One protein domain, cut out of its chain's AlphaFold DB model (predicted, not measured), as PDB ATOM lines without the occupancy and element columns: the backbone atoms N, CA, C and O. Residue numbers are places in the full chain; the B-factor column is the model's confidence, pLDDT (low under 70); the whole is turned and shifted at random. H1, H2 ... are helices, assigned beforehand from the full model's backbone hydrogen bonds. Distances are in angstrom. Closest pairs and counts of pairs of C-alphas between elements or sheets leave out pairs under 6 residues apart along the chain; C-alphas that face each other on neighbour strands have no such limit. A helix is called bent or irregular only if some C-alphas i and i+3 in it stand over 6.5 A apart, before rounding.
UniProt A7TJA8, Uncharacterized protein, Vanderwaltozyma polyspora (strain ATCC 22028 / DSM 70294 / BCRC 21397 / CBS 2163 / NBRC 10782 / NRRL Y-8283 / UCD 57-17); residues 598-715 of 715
ATOM      1  N   GLU A 598     184.981 193.556 268.099       67.62
ATOM      2  CA  GLU A 598     186.033 194.401 268.708       67.62
ATOM      3  C   GLU A 598     185.474 195.733 269.240       67.62
ATOM      4  O   GLU A 598     185.800 196.175 270.343       67.62
ATOM      5  N   GLU A 599     184.561 196.337 268.479       74.44
ATOM      6  CA  GLU A 599     183.872 197.578 268.833       74.44
ATOM      7  C   GLU A 599     182.921 197.399 270.030       74.44
ATOM      8  O   GLU A 599     182.952 198.191 270.970       74.44
ATOM      9  N   SER A 600     182.126 196.321 270.059       73.00
ATOM     10  CA  SER A 600     181.220 196.034 271.183       73.00
ATOM     11  C   SER A 600     181.995 195.763 272.471       73.00
ATOM     12  O   SER A 600     181.596 196.219 273.538       73.00
ATOM     13  N   LEU A 601     183.114 195.043 272.372       76.12
ATOM     14  CA  LEU A 601     183.936 194.672 273.518       76.12
ATOM     15  C   LEU A 601     184.712 195.875 274.074       76.12
ATOM     16  O   LEU A 601     184.813 196.038 275.289       76.12
ATOM     17  N   SER A 602     185.181 196.766 273.198       79.12
ATOM     18  CA  SER A 602     185.770 198.049 273.599       79.12
ATOM     19  C   SER A 602     184.738 198.955 274.281       79.12
ATOM     20  O   SER A 602     185.030 199.549 275.318       79.12
ATOM     21  N   ASN A 603     183.505 198.996 273.769       82.06
ATOM     22  CA  ASN A 603     182.407 199.733 274.398       82.06
ATOM     23  C   ASN A 603     182.028 199.152 275.770       82.06
ATOM     24  O   ASN A 603     181.789 199.920 276.697       82.06
ATOM     25  N   MET A 604     182.032 197.824 275.928       82.06
ATOM     26  CA  MET A 604     181.814 197.159 277.221       82.06
ATOM     27  C   MET A 604     182.902 197.506 278.238       82.06
ATOM     28  O   MET A 604     182.582 197.856 279.369       82.06
ATOM     29  N   ILE A 605     184.180 197.454 277.844       82.50
ATOM     30  CA  ILE A 605     185.292 197.823 278.733       82.50
ATOM     31  C   ILE A 605     185.146 199.279 279.181       82.50
ATOM     32  O   ILE A 605     185.204 199.549 280.374       82.50
ATOM     33  N   ASN A 606     184.879 200.197 278.250       83.25
ATOM     34  CA  ASN A 606     184.694 201.614 278.564       83.25
ATOM     35  C   ASN A 606     183.462 201.872 279.448       83.25
ATOM     36  O   ASN A 606     183.452 202.820 280.229       83.25
ATOM     37  N   PHE A 607     182.412 201.060 279.319       84.56
ATOM     38  CA  PHE A 607     181.213 201.161 280.150       84.56
ATOM     39  C   PHE A 607     181.480 200.738 281.599       84.56
ATOM     40  O   PHE A 607     181.055 201.425 282.529       84.56
ATOM     41  N   VAL A 608     182.232 199.651 281.795       83.81
ATOM     42  CA  VAL A 608     182.650 199.191 283.129       83.81
ATOM     43  C   VAL A 608     183.656 200.161 283.757       83.81
ATOM     44  O   VAL A 608     183.516 200.499 284.926       83.81
ATOM     45  N   ASP A 609     184.612 200.679 282.978       80.56
ATOM     46  CA  ASP A 609     185.646 201.625 283.440       80.56
ATOM     47  C   ASP A 609     185.052 202.965 283.922       80.56
ATOM     48  O   ASP A 609     185.541 203.588 284.859       80.56
ATOM     49  N   LYS A 610     183.919 203.383 283.342       81.69
ATOM     50  CA  LYS A 610     183.150 204.554 283.802       81.69
ATOM     51  C   LYS A 610     182.347 204.305 285.087       81.69
ATOM     52  O   LYS A 610     181.696 205.227 285.573       81.69
ATOM     53  N   GLY A 611     182.360 203.084 285.631       77.00
ATOM     54  CA  GLY A 611     181.579 202.706 286.810       77.00
ATOM     55  C   GLY A 611     180.067 202.729 286.566       77.00
ATOM     56  O   GLY A 611     179.290 202.921 287.506       77.00
ATOM     57  N   SER A 612     179.633 202.567 285.311       79.38
ATOM     58  CA  SER A 612     178.226 202.685 284.902       79.38
ATOM     59  C   SER A 612     177.367 201.466 285.261       79.38
ATOM     60  O   SER A 612     176.169 201.468 284.990       79.38
ATOM     61  N   LEU A 613     177.943 200.427 285.877       83.62
ATOM     62  CA  LEU A 613     177.188 199.265 286.343       83.62
ATOM     63  C   LEU A 613     176.285 199.636 287.527       83.62
ATOM     64  O   LEU A 613     176.711 200.274 288.499       83.62
ATOM     65  N   SER A 614     175.017 199.235 287.429       83.81
ATOM     66  CA  SER A 614     174.019 199.461 288.470       83.81
ATOM     67  C   SER A 614     174.171 198.457 289.619       83.81
ATOM     68  O   SER A 614     174.695 197.354 289.467       83.81
ATOM     69  N   ILE A 615     173.664 198.809 290.799       81.88
ATOM     70  CA  ILE A 615     173.623 197.883 291.943       81.88
ATOM     71  C   ILE A 615     172.624 196.739 291.674       81.88
ATOM     72  O   ILE A 615     172.816 195.609 292.125       81.88
ATOM     73  N   GLU A 616     171.584 196.991 290.872       79.81
ATOM     74  CA  GLU A 616     170.631 195.966 290.431       79.81
ATOM     75  C   GLU A 616     171.275 194.899 289.540       79.81
ATOM     76  O   GLU A 616     170.922 193.720 289.637       79.81
ATOM     77  N   PHE A 617     172.253 195.279 288.716       83.31
ATOM     78  CA  PHE A 617     173.055 194.338 287.939       83.31
ATOM     79  C   PHE A 617     173.802 193.358 288.853       83.31
ATOM     80  O   PHE A 617     173.752 192.142 288.644       83.31
ATOM     81  N   TYR A 618     174.420 193.862 289.924       82.56
ATOM     82  CA  TYR A 618     175.119 193.033 290.909       82.56
ATOM     83  C   TYR A 618     174.177 192.109 291.688       82.56
ATOM     84  O   TYR A 618     174.513 190.943 291.913       82.56
ATOM     85  N   LYS A 619     172.961 192.572 292.005       80.81
ATOM     86  CA  LYS A 619     171.899 191.732 292.591       80.81
ATOM     87  C   LYS A 619     171.519 190.565 291.676       80.81
ATOM     88  O   LYS A 619     171.361 189.450 292.163       80.81
ATOM     89  N   LYS A 620     171.433 190.788 290.359       79.94
ATOM     90  CA  LYS A 620     171.156 189.723 289.372       79.94
ATOM     91  C   LYS A 620     172.325 188.753 289.200       79.94
ATOM     92  O   LYS A 620     172.104 187.560 289.017       79.94
ATOM     93  N   CYS A 621     173.560 189.244 289.283       78.38
ATOM     94  CA  CYS A 621     174.757 188.411 289.148       78.38
ATOM     95  C   CYS A 621     175.005 187.505 290.364       78.38
ATOM     96  O   CYS A 621     175.626 186.456 290.207       78.38
ATOM     97  N   ARG A 622     174.481 187.855 291.548       77.06
ATOM     98  CA  ARG A 622     174.616 187.064 292.787       77.06
ATOM     99  C   ARG A 622     174.160 185.611 292.632       77.06
ATOM    100  O   ARG A 622     174.823 184.698 293.123       77.06
ATOM    101  N   ASP A 623     173.020 185.409 291.979       74.44
ATOM    102  CA  ASP A 623     172.388 184.090 291.866       74.44
ATOM    103  C   ASP A 623     172.763 183.384 290.552       74.44
ATOM    104  O   ASP A 623     172.447 182.209 290.355       74.44
ATOM    105  N   ASN A 624     173.501 184.067 289.670       77.69
ATOM    106  CA  ASN A 624     173.970 183.506 288.414       77.69
ATOM    107  C   ASN A 624     175.343 182.838 288.591       77.69
ATOM    108  O   ASN A 624     176.380 183.498 288.658       77.69
ATOM    109  N   ILE A 625     175.343 181.502 288.616       72.25
ATOM    110  CA  ILE A 625     176.555 180.674 288.736       72.25
ATOM    111  C   ILE A 625     177.569 181.018 287.636       72.25
ATOM    112  O   ILE A 625     178.751 181.165 287.929       72.25
ATOM    113  N   ASN A 626     177.113 181.282 286.409       71.75
ATOM    114  CA  ASN A 626     177.996 181.604 285.288       71.75
ATOM    115  C   ASN A 626     178.699 182.962 285.484       71.75
ATOM    116  O   ASN A 626     179.855 183.121 285.097       71.75
ATOM    117  N   ALA A 627     178.047 183.936 286.130       74.50
ATOM    118  CA  ALA A 627     178.658 185.232 286.451       74.50
ATOM    119  C   ALA A 627     179.719 185.127 287.564       74.50
ATOM    120  O   ALA A 627     180.697 185.878 287.564       74.50
ATOM    121  N   ILE A 628     179.539 184.183 288.490       77.62
ATOM    122  CA  ILE A 628     180.489 183.863 289.564       77.62
ATOM    123  C   ILE A 628     181.689 183.094 288.998       77.62
ATOM    124  O   ILE A 628     182.834 183.456 289.271       77.62
ATOM    125  N   ASP A 629     181.444 182.086 288.161       76.06
ATOM    126  CA  ASP A 629     182.480 181.240 287.560       76.06
ATOM    127  C   ASP A 629     183.432 182.038 286.660       76.06
ATOM    128  O   ASP A 629     184.648 181.836 286.695       76.06
ATOM    129  N   VAL A 630     182.899 183.027 285.931       79.44
ATOM    130  CA  VAL A 630     183.670 184.030 285.173       79.44
ATOM    131  C   VAL A 630     184.753 184.688 286.026       79.44
ATOM    132  O   VAL A 630     185.890 184.868 285.584       79.44
ATOM    133  N   LEU A 631     184.412 185.043 287.261       79.75
ATOM    134  CA  LEU A 631     185.333 185.716 288.158       79.75
ATOM    135  C   LEU A 631     186.260 184.746 288.881       79.75
ATOM    136  O   LEU A 631     187.297 185.203 289.348       79.75
ATOM    137  N   LEU A 632     185.956 183.443 288.942       80.31
ATOM    138  CA  LEU A 632     186.785 182.408 289.582       80.31
ATOM    139  C   LEU A 632     187.987 181.951 288.737       80.31
ATOM    140  O   LEU A 632     188.855 181.235 289.245       80.31
ATOM    141  N   ILE A 633     188.115 182.427 287.494       78.31
ATOM    142  CA  ILE A 633     189.227 182.099 286.586       78.31
ATOM    143  C   ILE A 633     190.599 182.319 287.266       78.31
ATOM    144  O   ILE A 633     190.789 183.348 287.925       78.31
ATOM    145  N   PRO A 634     191.585 181.406 287.109       71.06
ATOM    146  CA  PRO A 634     192.882 181.487 287.796       71.06
ATOM    147  C   PRO A 634     193.612 182.825 287.613       71.06
ATOM    148  O   PRO A 634     194.151 183.367 288.577       71.06
ATOM    149  N   ASN A 635     193.535 183.412 286.415       73.62
ATOM    150  CA  ASN A 635     194.184 184.681 286.060       73.62
ATOM    151  C   ASN A 635     193.719 185.878 286.912       73.62
ATOM    152  O   ASN A 635     194.406 186.892 286.986       73.62
ATOM    153  N   LEU A 636     192.554 185.782 287.563       78.12
ATOM    154  CA  LEU A 636     191.993 186.849 288.398       78.12
ATOM    155  C   LEU A 636     192.278 186.666 289.894       78.12
ATOM    156  O   LEU A 636     191.897 187.528 290.685       78.12
ATOM    157  N   ARG A 637     192.965 185.592 290.306       78.62
ATOM    158  CA  ARG A 637     193.135 185.225 291.724       78.62
ATOM    159  C   ARG A 637     193.780 186.326 292.566       78.62
ATOM    160  O   ARG A 637     193.314 186.583 293.672       78.62
ATOM    161  N   TYR A 638     194.798 187.011 292.043       79.31
ATOM    162  CA  TYR A 638     195.451 188.123 292.745       79.31
ATOM    163  C   TYR A 638     194.503 189.312 292.952       79.31
ATOM    164  O   TYR A 638     194.352 189.806 294.067       79.31
ATOM    165  N   LYS A 639     193.796 189.732 291.895       80.75
ATOM    166  CA  LYS A 639     192.823 190.829 291.990       80.75
ATOM    167  C   LYS A 639     191.642 190.464 292.894       80.75
ATOM    168  O   LYS A 639     191.192 191.318 293.649       80.75
ATOM    169  N   ARG A 640     191.196 189.198 292.884       86.50
ATOM    170  CA  ARG A 640     190.192 188.679 293.827       86.50
ATOM    171  C   ARG A 640     190.682 188.740 295.270       86.50
ATOM    172  O   ARG A 640     189.953 189.232 296.117       86.50
ATOM    173  N   ARG A 641     191.908 188.286 295.555       80.56
ATOM    174  CA  ARG A 641     192.496 188.374 296.903       80.56
ATOM    175  C   ARG A 641     192.592 189.814 297.383       80.56
ATOM    176  O   ARG A 641     192.137 190.099 298.481       80.56
ATOM    177  N   ARG A 642     193.056 190.729 296.530       81.31
ATOM    178  CA  ARG A 642     193.089 192.161 296.847       81.31
ATOM    179  C   ARG A 642     191.690 192.721 297.130       81.31
ATOM    180  O   ARG A 642     191.525 193.483 298.072       81.31
ATOM    181  N   ALA A 643     190.679 192.318 296.357       81.56
ATOM    182  CA  ALA A 643     189.286 192.666 296.640       81.56
ATOM    183  C   ALA A 643     188.828 192.104 297.998       81.56
ATOM    184  O   ALA A 643     188.227 192.825 298.784       81.56
ATOM    185  N   TYR A 644     189.164 190.852 298.319       84.69
ATOM    186  CA  TYR A 644     188.830 190.237 299.605       84.69
ATOM    187  C   TYR A 644     189.517 190.916 300.798       84.69
ATOM    188  O   TYR A 644     188.876 191.118 301.828       84.69
ATOM    189  N   GLU A 645     190.780 191.318 300.645       79.50
ATOM    190  CA  GLU A 645     191.555 192.049 301.654       79.50
ATOM    191  C   GLU A 645     190.962 193.431 301.934       79.50
ATOM    192  O   GLU A 645     190.731 193.773 303.092       79.50
ATOM    193  N   VAL A 646     190.632 194.190 300.881       78.06
ATOM    194  CA  VAL A 646     189.960 195.497 300.999       78.06
ATOM    195  C   VAL A 646     188.619 195.370 301.730       78.06
ATOM    196  O   VAL A 646     188.212 196.281 302.442       78.06
ATOM    197  N   CYS A 647     187.960 194.218 301.608       73.38
ATOM    198  CA  CYS A 647     186.657 193.945 302.212       73.38
ATOM    199  C   CYS A 647     186.740 193.217 303.571       73.38
ATOM    200  O   CYS A 647     185.710 192.811 304.117       73.38
ATOM    201  N   GLY A 648     187.949 193.034 304.117       74.69
ATOM    202  CA  GLY A 648     188.179 192.487 305.456       74.69
ATOM    203  C   GLY A 648     187.963 190.977 305.611       74.69
ATOM    204  O   GLY A 648     187.802 190.502 306.736       74.69
ATOM    205  N   PHE A 649     187.951 190.196 304.524       77.00
ATOM    206  CA  PHE A 649     187.880 188.733 304.617       77.00
ATOM    207  C   PHE A 649     189.252 188.164 305.034       77.00
ATOM    208  O   PHE A 649     190.234 188.319 304.312       77.00
ATOM    209  N   LYS A 650     189.335 187.501 306.197       59.56
ATOM    210  CA  LYS A 650     190.569 186.850 306.686       59.56
ATOM    211  C   LYS A 650     190.704 185.424 306.130       59.56
ATOM    212  O   LYS A 650     189.717 184.700 306.094       59.56
ATOM    213  N   GLU A 651     191.925 185.066 305.717       57.78
ATOM    214  CA  GLU A 651     192.379 183.736 305.255       57.78
ATOM    215  C   GLU A 651     191.430 182.995 304.293       57.78
ATOM    216  O   GLU A 651     190.730 182.051 304.651       57.78
ATOM    217  N   VAL A 652     191.454 183.390 303.017       59.62
ATOM    218  CA  VAL A 652     190.686 182.721 301.957       59.62
ATOM    219  C   VAL A 652     191.377 181.415 301.546       59.62
ATOM    220  O   VAL A 652     192.370 181.423 300.812       59.62
ATOM    221  N   THR A 653     190.841 180.279 301.999       58.84
ATOM    222  CA  THR A 653     191.245 178.951 301.507       58.84
ATOM    223  C   THR A 653     190.643 178.683 300.119       58.84
ATOM    224  O   THR A 653     189.581 179.206 299.778       58.84
ATOM    225  N   SER A 654     191.289 177.848 299.290       57.97
ATOM    226  CA  SER A 654     190.809 177.558 297.921       57.97
ATOM    227  C   SER A 654     189.423 176.901 297.877       57.97
ATOM    228  O   SER A 654     188.743 176.976 296.856       57.97
ATOM    229  N   ARG A 655     188.987 176.278 298.982       57.16
ATOM    230  CA  ARG A 655     187.671 175.636 299.104       57.16
ATOM    231  C   ARG A 655     186.536 176.628 299.363       57.16
ATOM    232  O   ARG A 655     185.400 176.318 299.021       57.16
ATOM    233  N   ASP A 656     186.841 177.816 299.885       71.12
ATOM    234  CA  ASP A 656     185.838 178.820 300.252       71.12
ATOM    235  C   ASP A 656     185.729 179.974 299.239       71.12
ATOM    236  O   ASP A 656     184.869 180.842 299.389       71.12
ATOM    237  N   GLU A 657     186.551 179.996 298.176       75.06
ATOM    238  CA  GLU A 657     186.613 181.110 297.206       75.06
ATOM    239  C   GLU A 657     185.240 181.466 296.610       75.06
ATOM    240  O   GLU A 657     184.909 182.645 296.492       75.06
ATOM    241  N   MET A 658     184.407 180.472 296.298       78.50
ATOM    242  CA  MET A 658     183.060 180.687 295.757       78.50
ATOM    243  C   MET A 658     182.088 181.269 296.797       78.50
ATOM    244  O   MET A 658     181.239 182.096 296.463       78.50
ATOM    245  N   LYS A 659     182.227 180.880 298.071       79.00
ATOM    246  CA  LYS A 659     181.432 181.417 299.185       79.00
ATOM    247  C   LYS A 659     181.830 182.864 299.486       79.00
ATOM    248  O   LYS A 659     180.960 183.710 299.672       79.00
ATOM    249  N   HIS A 660     183.129 183.167 299.462       80.62
ATOM    250  CA  HIS A 660     183.640 184.528 299.629       80.62
ATOM    251  C   HIS A 660     183.237 185.449 298.478       80.62
ATOM    252  O   HIS A 660     182.847 186.586 298.735       80.62
ATOM    253  N   LEU A 661     183.241 184.961 297.232       83.31
ATOM    254  CA  LEU A 661     182.779 185.744 296.088       83.31
ATOM    255  C   LEU A 661     181.278 186.056 296.196       83.31
ATOM    256  O   LEU A 661     180.883 187.204 296.026       83.31
ATOM    257  N   LYS A 662     180.445 185.071 296.564       81.69
ATOM    258  CA  LYS A 662     179.010 185.293 296.828       81.69
ATOM    259  C   LYS A 662     178.774 186.312 297.942       81.69
ATOM    260  O   LYS A 662     177.921 187.184 297.797       81.69
ATOM    261  N   ASN A 663     179.555 186.243 299.018       81.75
ATOM    262  CA  ASN A 663     179.491 187.226 300.099       81.75
ATOM    263  C   ASN A 663     179.943 188.621 299.647       81.75
ATOM    264  O   ASN A 663     179.381 189.611 300.100       81.75
ATOM    265  N   LEU A 664     180.917 188.722 298.740       83.12
ATOM    266  CA  LEU A 664     181.336 189.993 298.149       83.12
ATOM    267  C   LEU A 664     180.214 190.604 297.283       83.12
ATOM    268  O   LEU A 664     179.955 191.801 297.388       83.12
ATOM    269  N   PHE A 665     179.491 189.792 296.500       82.88
ATOM    270  CA  PHE A 665     178.285 190.242 295.786       82.88
ATOM    271  C   PHE A 665     177.176 190.698 296.738       82.88
ATOM    272  O   PHE A 665     176.574 191.735 296.486       82.88
ATOM    273  N   LEU A 666     176.924 189.961 297.827       81.19
ATOM    274  CA  LEU A 666     175.933 190.332 298.846       81.19
ATOM    275  C   LEU A 666     176.255 191.690 299.469       81.19
ATOM    276  O   LEU A 666     175.450 192.609 299.381       81.19
ATOM    277  N   LYS A 667     177.476 191.851 299.976       81.31
ATOM    278  CA  LYS A 667     177.920 193.096 300.601       81.31
ATOM    279  C   LYS A 667     177.960 194.284 299.635       81.31
ATOM    280  O   LYS A 667     177.733 195.415 300.043       81.31
ATOM    281  N   THR A 668     178.220 194.052 298.346       82.56
ATOM    282  CA  THR A 668     178.147 195.125 297.333       82.56
ATOM    283  C   THR A 668     176.697 195.465 296.970       82.56
ATOM    284  O   THR A 668     176.374 196.622 296.724       82.56
ATOM    285  N   ALA A 669     175.799 194.475 296.961       78.44
ATOM    286  CA  ALA A 669     174.365 194.667 296.733       78.44
ATOM    287  C   ALA A 669     173.642 195.352 297.909       78.44
ATOM    288  O   ALA A 669     172.594 195.967 297.699       78.44
ATOM    289  N   GLU A 670     174.194 195.215 299.115       81.50
ATOM    290  CA  GLU A 670     173.775 195.863 300.366       81.50
ATOM    291  C   GLU A 670     174.482 197.214 300.601       81.50
ATOM    292  O   GLU A 670     174.259 197.844 301.626       81.50
ATOM    293  N   GLU A 671     175.305 197.674 299.646       76.50
ATOM    294  CA  GLU A 671     176.080 198.929 299.698       76.50
ATOM    295  C   GLU A 671     177.122 199.019 300.836       76.50
ATOM    296  O   GLU A 671     177.702 200.078 301.069       76.50
ATOM    297  N   GLU A 672     177.451 197.905 301.498       77.94
ATOM    298  CA  GLU A 672     178.508 197.853 302.520       77.94
ATOM    299  C   GLU A 672     179.919 198.017 301.926       77.94
ATOM    300  O   GLU A 672     180.858 198.403 302.624       77.94
ATOM    301  N   ILE A 673     180.089 197.693 300.639       80.69
ATOM    302  CA  ILE A 673     181.361 197.749 299.907       80.69
ATOM    303  C   ILE A 673     181.186 198.607 298.649       80.69
ATOM    304  O   ILE A 673     180.177 198.476 297.951       80.69
ATOM    305  N   PRO A 674     182.182 199.438 298.282       80.31
ATOM    306  CA  PRO A 674     182.120 200.216 297.055       80.31
ATOM    307  C   PRO A 674     182.100 199.317 295.810       80.31
ATOM    308  O   PRO A 674     182.976 198.463 295.619       80.31
ATOM    309  N   LYS A 675     181.138 199.587 294.915       83.19
ATOM    310  CA  LYS A 675     180.964 198.889 293.626       83.19
ATOM    311  C   LYS A 675     182.219 198.864 292.748       83.19
ATOM    312  O   LYS A 675     182.432 197.890 292.030       83.19
ATOM    313  N   SER A 676     183.107 199.848 292.911       81.25
ATOM    314  CA  SER A 676     184.395 199.939 292.211       81.25
ATOM    315  C   SER A 676     185.268 198.691 292.381       81.25
ATOM    316  O   SER A 676     186.096 198.382 291.528       81.25
ATOM    317  N   THR A 677     185.090 197.958 293.483       81.44
ATOM    318  CA  THR A 677     185.834 196.726 293.768       81.44
ATOM    319  C   THR A 677     185.419 195.586 292.833       81.44
ATOM    320  O   THR A 677     186.275 194.853 292.336       81.44
ATOM    321  N   LEU A 678     184.115 195.452 292.561       83.25
ATOM    322  CA  LEU A 678     183.578 194.488 291.598       83.25
ATOM    323  C   LEU A 678     183.757 194.972 290.153       83.25
ATOM    324  O   LEU A 678     184.124 194.162 289.300       83.25
ATOM    325  N   ASP A 679     183.602 196.276 289.897       84.62
ATOM    326  CA  ASP A 679     183.861 196.880 288.580       84.62
ATOM    327  C   ASP A 679     185.296 196.551 288.121       84.62
ATOM    328  O   ASP A 679     185.501 196.020 287.028       84.62
ATOM    329  N   GLY A 680     186.293 196.741 288.998       82.12
ATOM    330  CA  GLY A 680     187.701 196.452 288.697       82.12
ATOM    331  C   GLY A 680     188.020 194.962 288.491       82.12
ATOM    332  O   GLY A 680     188.981 194.618 287.789       82.12
ATOM    333  N   LEU A 681     187.221 194.052 289.064       85.00
ATOM    334  CA  LEU A 681     187.323 192.613 288.796       85.00
ATOM    335  C   LEU A 681     186.767 192.261 287.413       85.00
ATOM    336  O   LEU A 681     187.408 191.511 286.670       85.00
ATOM    337  N   TYR A 682     185.622 192.830 287.043       84.88
ATOM    338  CA  TYR A 682     185.011 192.609 285.735       84.88
ATOM    339  C   TYR A 682     185.796 193.255 284.593       84.88
ATOM    340  O   TYR A 682     185.968 192.642 283.541       84.88
ATOM    341  N   GLU A 683     186.361 194.438 284.811       84.50
ATOM    342  CA  GLU A 683     187.272 195.093 283.873       84.50
ATOM    343  C   GLU A 683     188.510 194.222 283.601       84.50
ATOM    344  O   GLU A 683     188.899 193.986 282.451       84.50
ATOM    345  N   ALA A 684     189.113 193.678 284.662       83.44
ATOM    346  CA  ALA A 684     190.257 192.784 284.549       83.44
ATOM    347  C   ALA A 684     189.920 191.507 283.775       83.44
ATOM    348  O   ALA A 684     190.729 191.042 282.964       83.44
ATOM    349  N   TRP A 685     188.728 190.960 284.014       86.12
ATOM    350  CA  TRP A 685     188.232 189.815 283.273       86.12
ATOM    351  C   TRP A 685     188.057 190.147 281.788       86.12
ATOM    352  O   TRP A 685     188.621 189.444 280.955       86.12
ATOM    353  N   LEU A 686     187.367 191.242 281.446       83.44
ATOM    354  CA  LEU A 686     187.121 191.660 280.059       83.44
ATOM    355  C   LEU A 686     188.424 191.891 279.280       83.44
ATOM    356  O   LEU A 686     188.539 191.482 278.125       83.44
ATOM    357  N   ARG A 687     189.444 192.483 279.915       81.88
ATOM    358  CA  ARG A 687     190.773 192.664 279.305       81.88
ATOM    359  C   ARG A 687     191.504 191.338 279.082       81.88
ATOM    360  O   ARG A 687     192.127 191.154 278.037       81.88
ATOM    361  N   SER A 688     191.414 190.399 280.027       78.81
ATOM    362  CA  SER A 688     191.956 189.043 279.846       78.81
ATOM    363  C   SER A 688     191.195 188.272 278.764       78.81
ATOM    364  O   SER A 688     191.798 187.523 277.999       78.81
ATOM    365  N   PHE A 689     189.879 188.460 278.692       76.25
ATOM    366  CA  PHE A 689     189.003 187.836 277.711       76.25
ATOM    367  C   PHE A 689     189.290 188.347 276.291       76.25
ATOM    368  O   PHE A 689     189.351 187.545 275.363       76.25
ATOM    369  N   ARG A 690     189.594 189.644 276.120       73.88
ATOM    370  CA  ARG A 690     190.050 190.217 274.838       73.88
ATOM    371  C   ARG A 690     191.309 189.527 274.301       73.88
ATOM    372  O   ARG A 690     191.314 189.064 273.169       73.88
ATOM    373  N   LYS A 691     192.341 189.377 275.138       70.38
ATOM    374  CA  LYS A 691     193.588 188.676 274.761       70.38
ATOM    375  C   LYS A 691     193.361 187.192 274.454       70.38
ATOM    376  O   LYS A 691     194.017 186.605 273.597       70.38
ATOM    377  N   SER A 692     192.416 186.570 275.159       65.12
ATOM    378  CA  SER A 692     191.997 185.195 274.884       65.12
ATOM    379  C   SER A 692     191.320 185.073 273.518       65.12
ATOM    380  O   SER A 692     191.623 184.119 272.816       65.12
ATOM    381  N   LEU A 693     190.461 186.014 273.119       63.19
ATOM    382  CA  LEU A 693     189.787 186.015 271.813       63.19
ATOM    383  C   LEU A 693     190.760 186.112 270.630       63.19
ATOM    384  O   LEU A 693     190.507 185.499 269.595       63.19
ATOM    385  N   GLU A 694     191.873 186.832 270.792       56.44
ATOM    386  CA  GLU A 694     192.940 186.932 269.782       56.44
ATOM    387  C   GLU A 694     193.676 185.597 269.566       56.44
ATOM    388  O   GLU A 694     194.213 185.346 268.489       56.44
ATOM    389  N   THR A 695     193.681 184.717 270.573       48.34
ATOM    390  CA  THR A 695     194.440 183.454 270.572       48.34
ATOM    391  C   THR A 695     193.558 182.213 270.405       48.34
ATOM    392  O   THR A 695     194.009 181.203 269.866       48.34
ATOM    393  N   SER A 696     192.292 182.263 270.828       43.50
ATOM    394  CA  SER A 696     191.304 181.190 270.670       43.50
ATOM    395  C   SER A 696     189.876 181.697 270.917       43.50
ATOM    396  O   SER A 696     189.620 182.428 271.867       43.50
ATOM    397  N   ILE A 697     188.909 181.281 270.094       48.47
ATOM    398  CA  ILE A 697     187.498 181.639 270.311       48.47
ATOM    399  C   ILE A 697     186.937 180.741 271.428       48.47
ATOM    400  O   ILE A 697     186.885 179.519 271.239       48.47
ATOM    401  N   PRO A 698     186.494 181.292 272.574       50.09
ATOM    402  CA  PRO A 698     185.837 180.494 273.598       50.09
ATOM    403  C   PRO A 698     184.539 179.900 273.037       50.09
ATOM    404  O   PRO A 698     183.740 180.590 272.401       50.09
ATOM    405  N   LYS A 699     184.352 178.588 273.235       43.75
ATOM    406  CA  LYS A 699     183.224 177.826 272.666       43.75
ATOM    407  C   LYS A 699     181.872 178.298 273.207       43.75
ATOM    408  O   LYS A 699     180.886 178.308 272.463       43.75
ATOM    409  N   ASP A 700     181.860 178.804 274.435       48.34
ATOM    410  CA  ASP A 700     180.665 179.298 275.103       48.34
ATOM    411  C   ASP A 700     180.753 180.804 275.323       48.34
ATOM    412  O   ASP A 700     181.723 181.342 275.860       48.34
ATOM    413  N   LEU A 701     179.719 181.492 274.846       51.91
ATOM    414  CA  LEU A 701     179.500 182.884 275.181       51.91
ATOM    415  C   LEU A 701     178.945 182.857 276.597       51.91
ATOM    416  O   LEU A 701     177.835 182.370 276.790       51.91
ATOM    417  N   ASN A 702     179.731 183.295 277.576       62.16
ATOM    418  CA  ASN A 702     179.252 183.348 278.951       62.16
ATOM    419  C   ASN A 702     177.968 184.184 278.991       62.16
ATOM    420  O   ASN A 702     177.978 185.322 278.516       62.16
ATOM    421  N   ASP A 703     176.896 183.654 279.587       64.00
ATOM    422  CA  ASP A 703     175.626 184.367 279.823       64.00
ATOM    423  C   ASP A 703     175.849 185.736 280.485       64.00
ATOM    424  O   ASP A 703     175.075 186.673 280.315       64.00
ATOM    425  N   PHE A 704     176.974 185.883 281.182       70.75
ATOM    426  CA  PHE A 704     177.474 187.145 281.700       70.75
ATOM    427  C   PHE A 704     177.650 188.248 280.635       70.75
ATOM    428  O   PHE A 704     177.264 189.385 280.878       70.75
ATOM    429  N   ILE A 705     178.191 187.949 279.446       73.38
ATOM    430  CA  ILE A 705     178.369 188.947 278.371       73.38
ATOM    431  C   ILE A 705     177.005 189.415 277.848       73.38
ATOM    432  O   ILE A 705     176.835 190.578 277.482       73.38
ATOM    433  N   ILE A 706     176.023 188.510 277.837       71.56
ATOM    434  CA  ILE A 706     174.642 188.813 277.459       71.56
ATOM    435  C   ILE A 706     174.027 189.760 278.493       71.56
ATOM    436  O   ILE A 706     173.554 190.831 278.122       71.56
ATOM    437  N   LEU A 707     174.135 189.424 279.782       74.19
ATOM    438  CA  LEU A 707     173.658 190.266 280.883       74.19
ATOM    439  C   LEU A 707     174.316 191.649 280.891       74.19
ATOM    440  O   LEU A 707     173.636 192.654 281.084       74.19
ATOM    441  N   LEU A 708     175.625 191.718 280.641       78.00
ATOM    442  CA  LEU A 708     176.363 192.977 280.566       78.00
ATOM    443  C   LEU A 708     175.856 193.855 279.412       78.00
ATOM    444  O   LEU A 708     175.715 195.067 279.559       78.00
ATOM    445  N   LYS A 709     175.539 193.245 278.264       76.19
ATOM    446  CA  LYS A 709     175.002 193.955 277.102       76.19
ATOM    447  C   LYS A 709     173.571 194.443 277.318       76.19
ATOM    448  O   LYS A 709     173.242 195.535 276.868       76.19
ATOM    449  N   GLU A 710     172.730 193.652 277.979       80.00
ATOM    450  CA  GLU A 710     171.375 194.071 278.351       80.00
ATOM    451  C   GLU A 710     171.394 195.262 279.308       80.00
ATOM    452  O   GLU A 710     170.558 196.153 279.194       80.00
ATOM    453  N   GLU A 711     172.361 195.299 280.225       80.88
ATOM    454  CA  GLU A 711     172.532 196.422 281.142       80.88
ATOM    455  C   GLU A 711     172.984 197.688 280.405       80.88
ATOM    456  O   GLU A 711     172.394 198.749 280.590       80.88
ATOM    457  N   MET A 712     173.938 197.566 279.476       79.94
ATOM    458  CA  MET A 712     174.356 198.671 278.598       79.94
ATOM    459  C   MET A 712     173.235 199.215 277.704       79.94
ATOM    460  O   MET A 712     173.338 200.332 277.215       79.94
ATOM    461  N   GLN A 713     172.205 198.417 277.416       77.56
ATOM    462  CA  GLN A 713     171.045 198.857 276.632       77.56
ATOM    463  C   GLN A 713     169.974 199.551 277.484       77.56
ATOM    464  O   GLN A 713     169.063 200.154 276.921       77.56
ATOM    465  N   LYS A 714     170.052 199.431 278.816       72.56
ATOM    466  CA  LYS A 714     169.131 200.071 279.767       72.56
ATOM    467  C   LYS A 714     169.642 201.413 280.282       72.56
ATOM    468  O   LYS A 714     168.818 202.236 280.672       72.56
ATOM    469  N   SER A 715     170.962 201.600 280.306       55.75
ATOM    470  CA  SER A 715     171.641 202.882 280.540       55.75
ATOM    471  C   SER A 715     171.603 203.767 279.304       55.75
ATOM    472  O   SER A 715     171.401 204.988 279.465       55.75
TER     473      SER A 715
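This is residues 598 to 715 of the 715 residues of an uncharacterized protein of Vanderwaltozyma polyspora (strain ATCC 22028 / DSM 70294 / BCRC 21397 / CBS 2163 / NBRC 10782 / NRRL Y-8283 / UCD 57-17) (UniProt A7TJA8). Look first at H6, the long helix that lies between H1 and H4 in a nearly aligned row; H7, H2 and H5 make a second, looser row beneath it, turned across the first. Short H3 runs from the second row toward the first and packs on H6, with H4 following directly after it. The printed part has 118 residues with seven named helices, H1 to H7 in order along the chain, and no named strand; the class is all helix. It is compact, with a radius of gyration of the C-alphas of 13.8 A, and spans 39 by 31 by 22 A.

Find C-alpha 676 at (184.395, 199.939, 292.211); from there H6, residues 676 to 695, runs 29.0 A to C-alpha 695 at (194.440, 183.454, 270.572). H1, residues 598 to 609, begins at (186.033, 194.401, 268.708) and is 16.4 A long. H4, residues 634 to 646, measures 19.5 A and is irregular: C-alphas 635 and 638 are 7.6 A apart. Look next for H7 at residues 703 to 712, H2 at residues 615 to 622 and H5 at residues 657 to 669, the last 18.3 A long. H3 is residues 625 to 632.

Start at H6. H1 touches it at a shallow tilt of 18 degrees, opposite ways, the closest C-alphas being those of Val 608 and Asp 679, 6.0 A apart. H4 touches H6 at a shallow tilt of 10 degrees, opposite ways, with the C-alphas of Ala 643 and Thr 677 closest at 6.1 A. H1 and H4 are apart. H3 is the hub, touching four helices. It is about perpendicular to H6, at 84 degrees, and touches residues 681 to 685 of H6 alone; the C-alphas of Leu 631 and Trp 685 are closest at 7.0 A. It touches H7 at 85 degrees, about perpendicular, where the C-alphas of Ala 627 and Phe 704 are closest at 5.3 A. H2 touches H5 at a shallow tilt of 22 degrees, opposite ways, by the closest C-alphas of Lys 619 and Ala 669, 5.6 A. H2 and H7 are close but not clearly touching. In H1, H2, H5 and H7 every O i to N i+4 pair is within hydrogen-bond range; in H3 it is 3 of 4, in H4 7 of 9, in H6 15 of 16.

The two C-alphas farthest apart, those of Glu 599 and Lys 650, stand 39.9 A apart. The printed part has no cut and no long link. Mean pLDDT of the printed part is 75.3; look for values under 70 at residue 598, residues 650 to 655, residues 692 to 703 and residue 715, the chain's last.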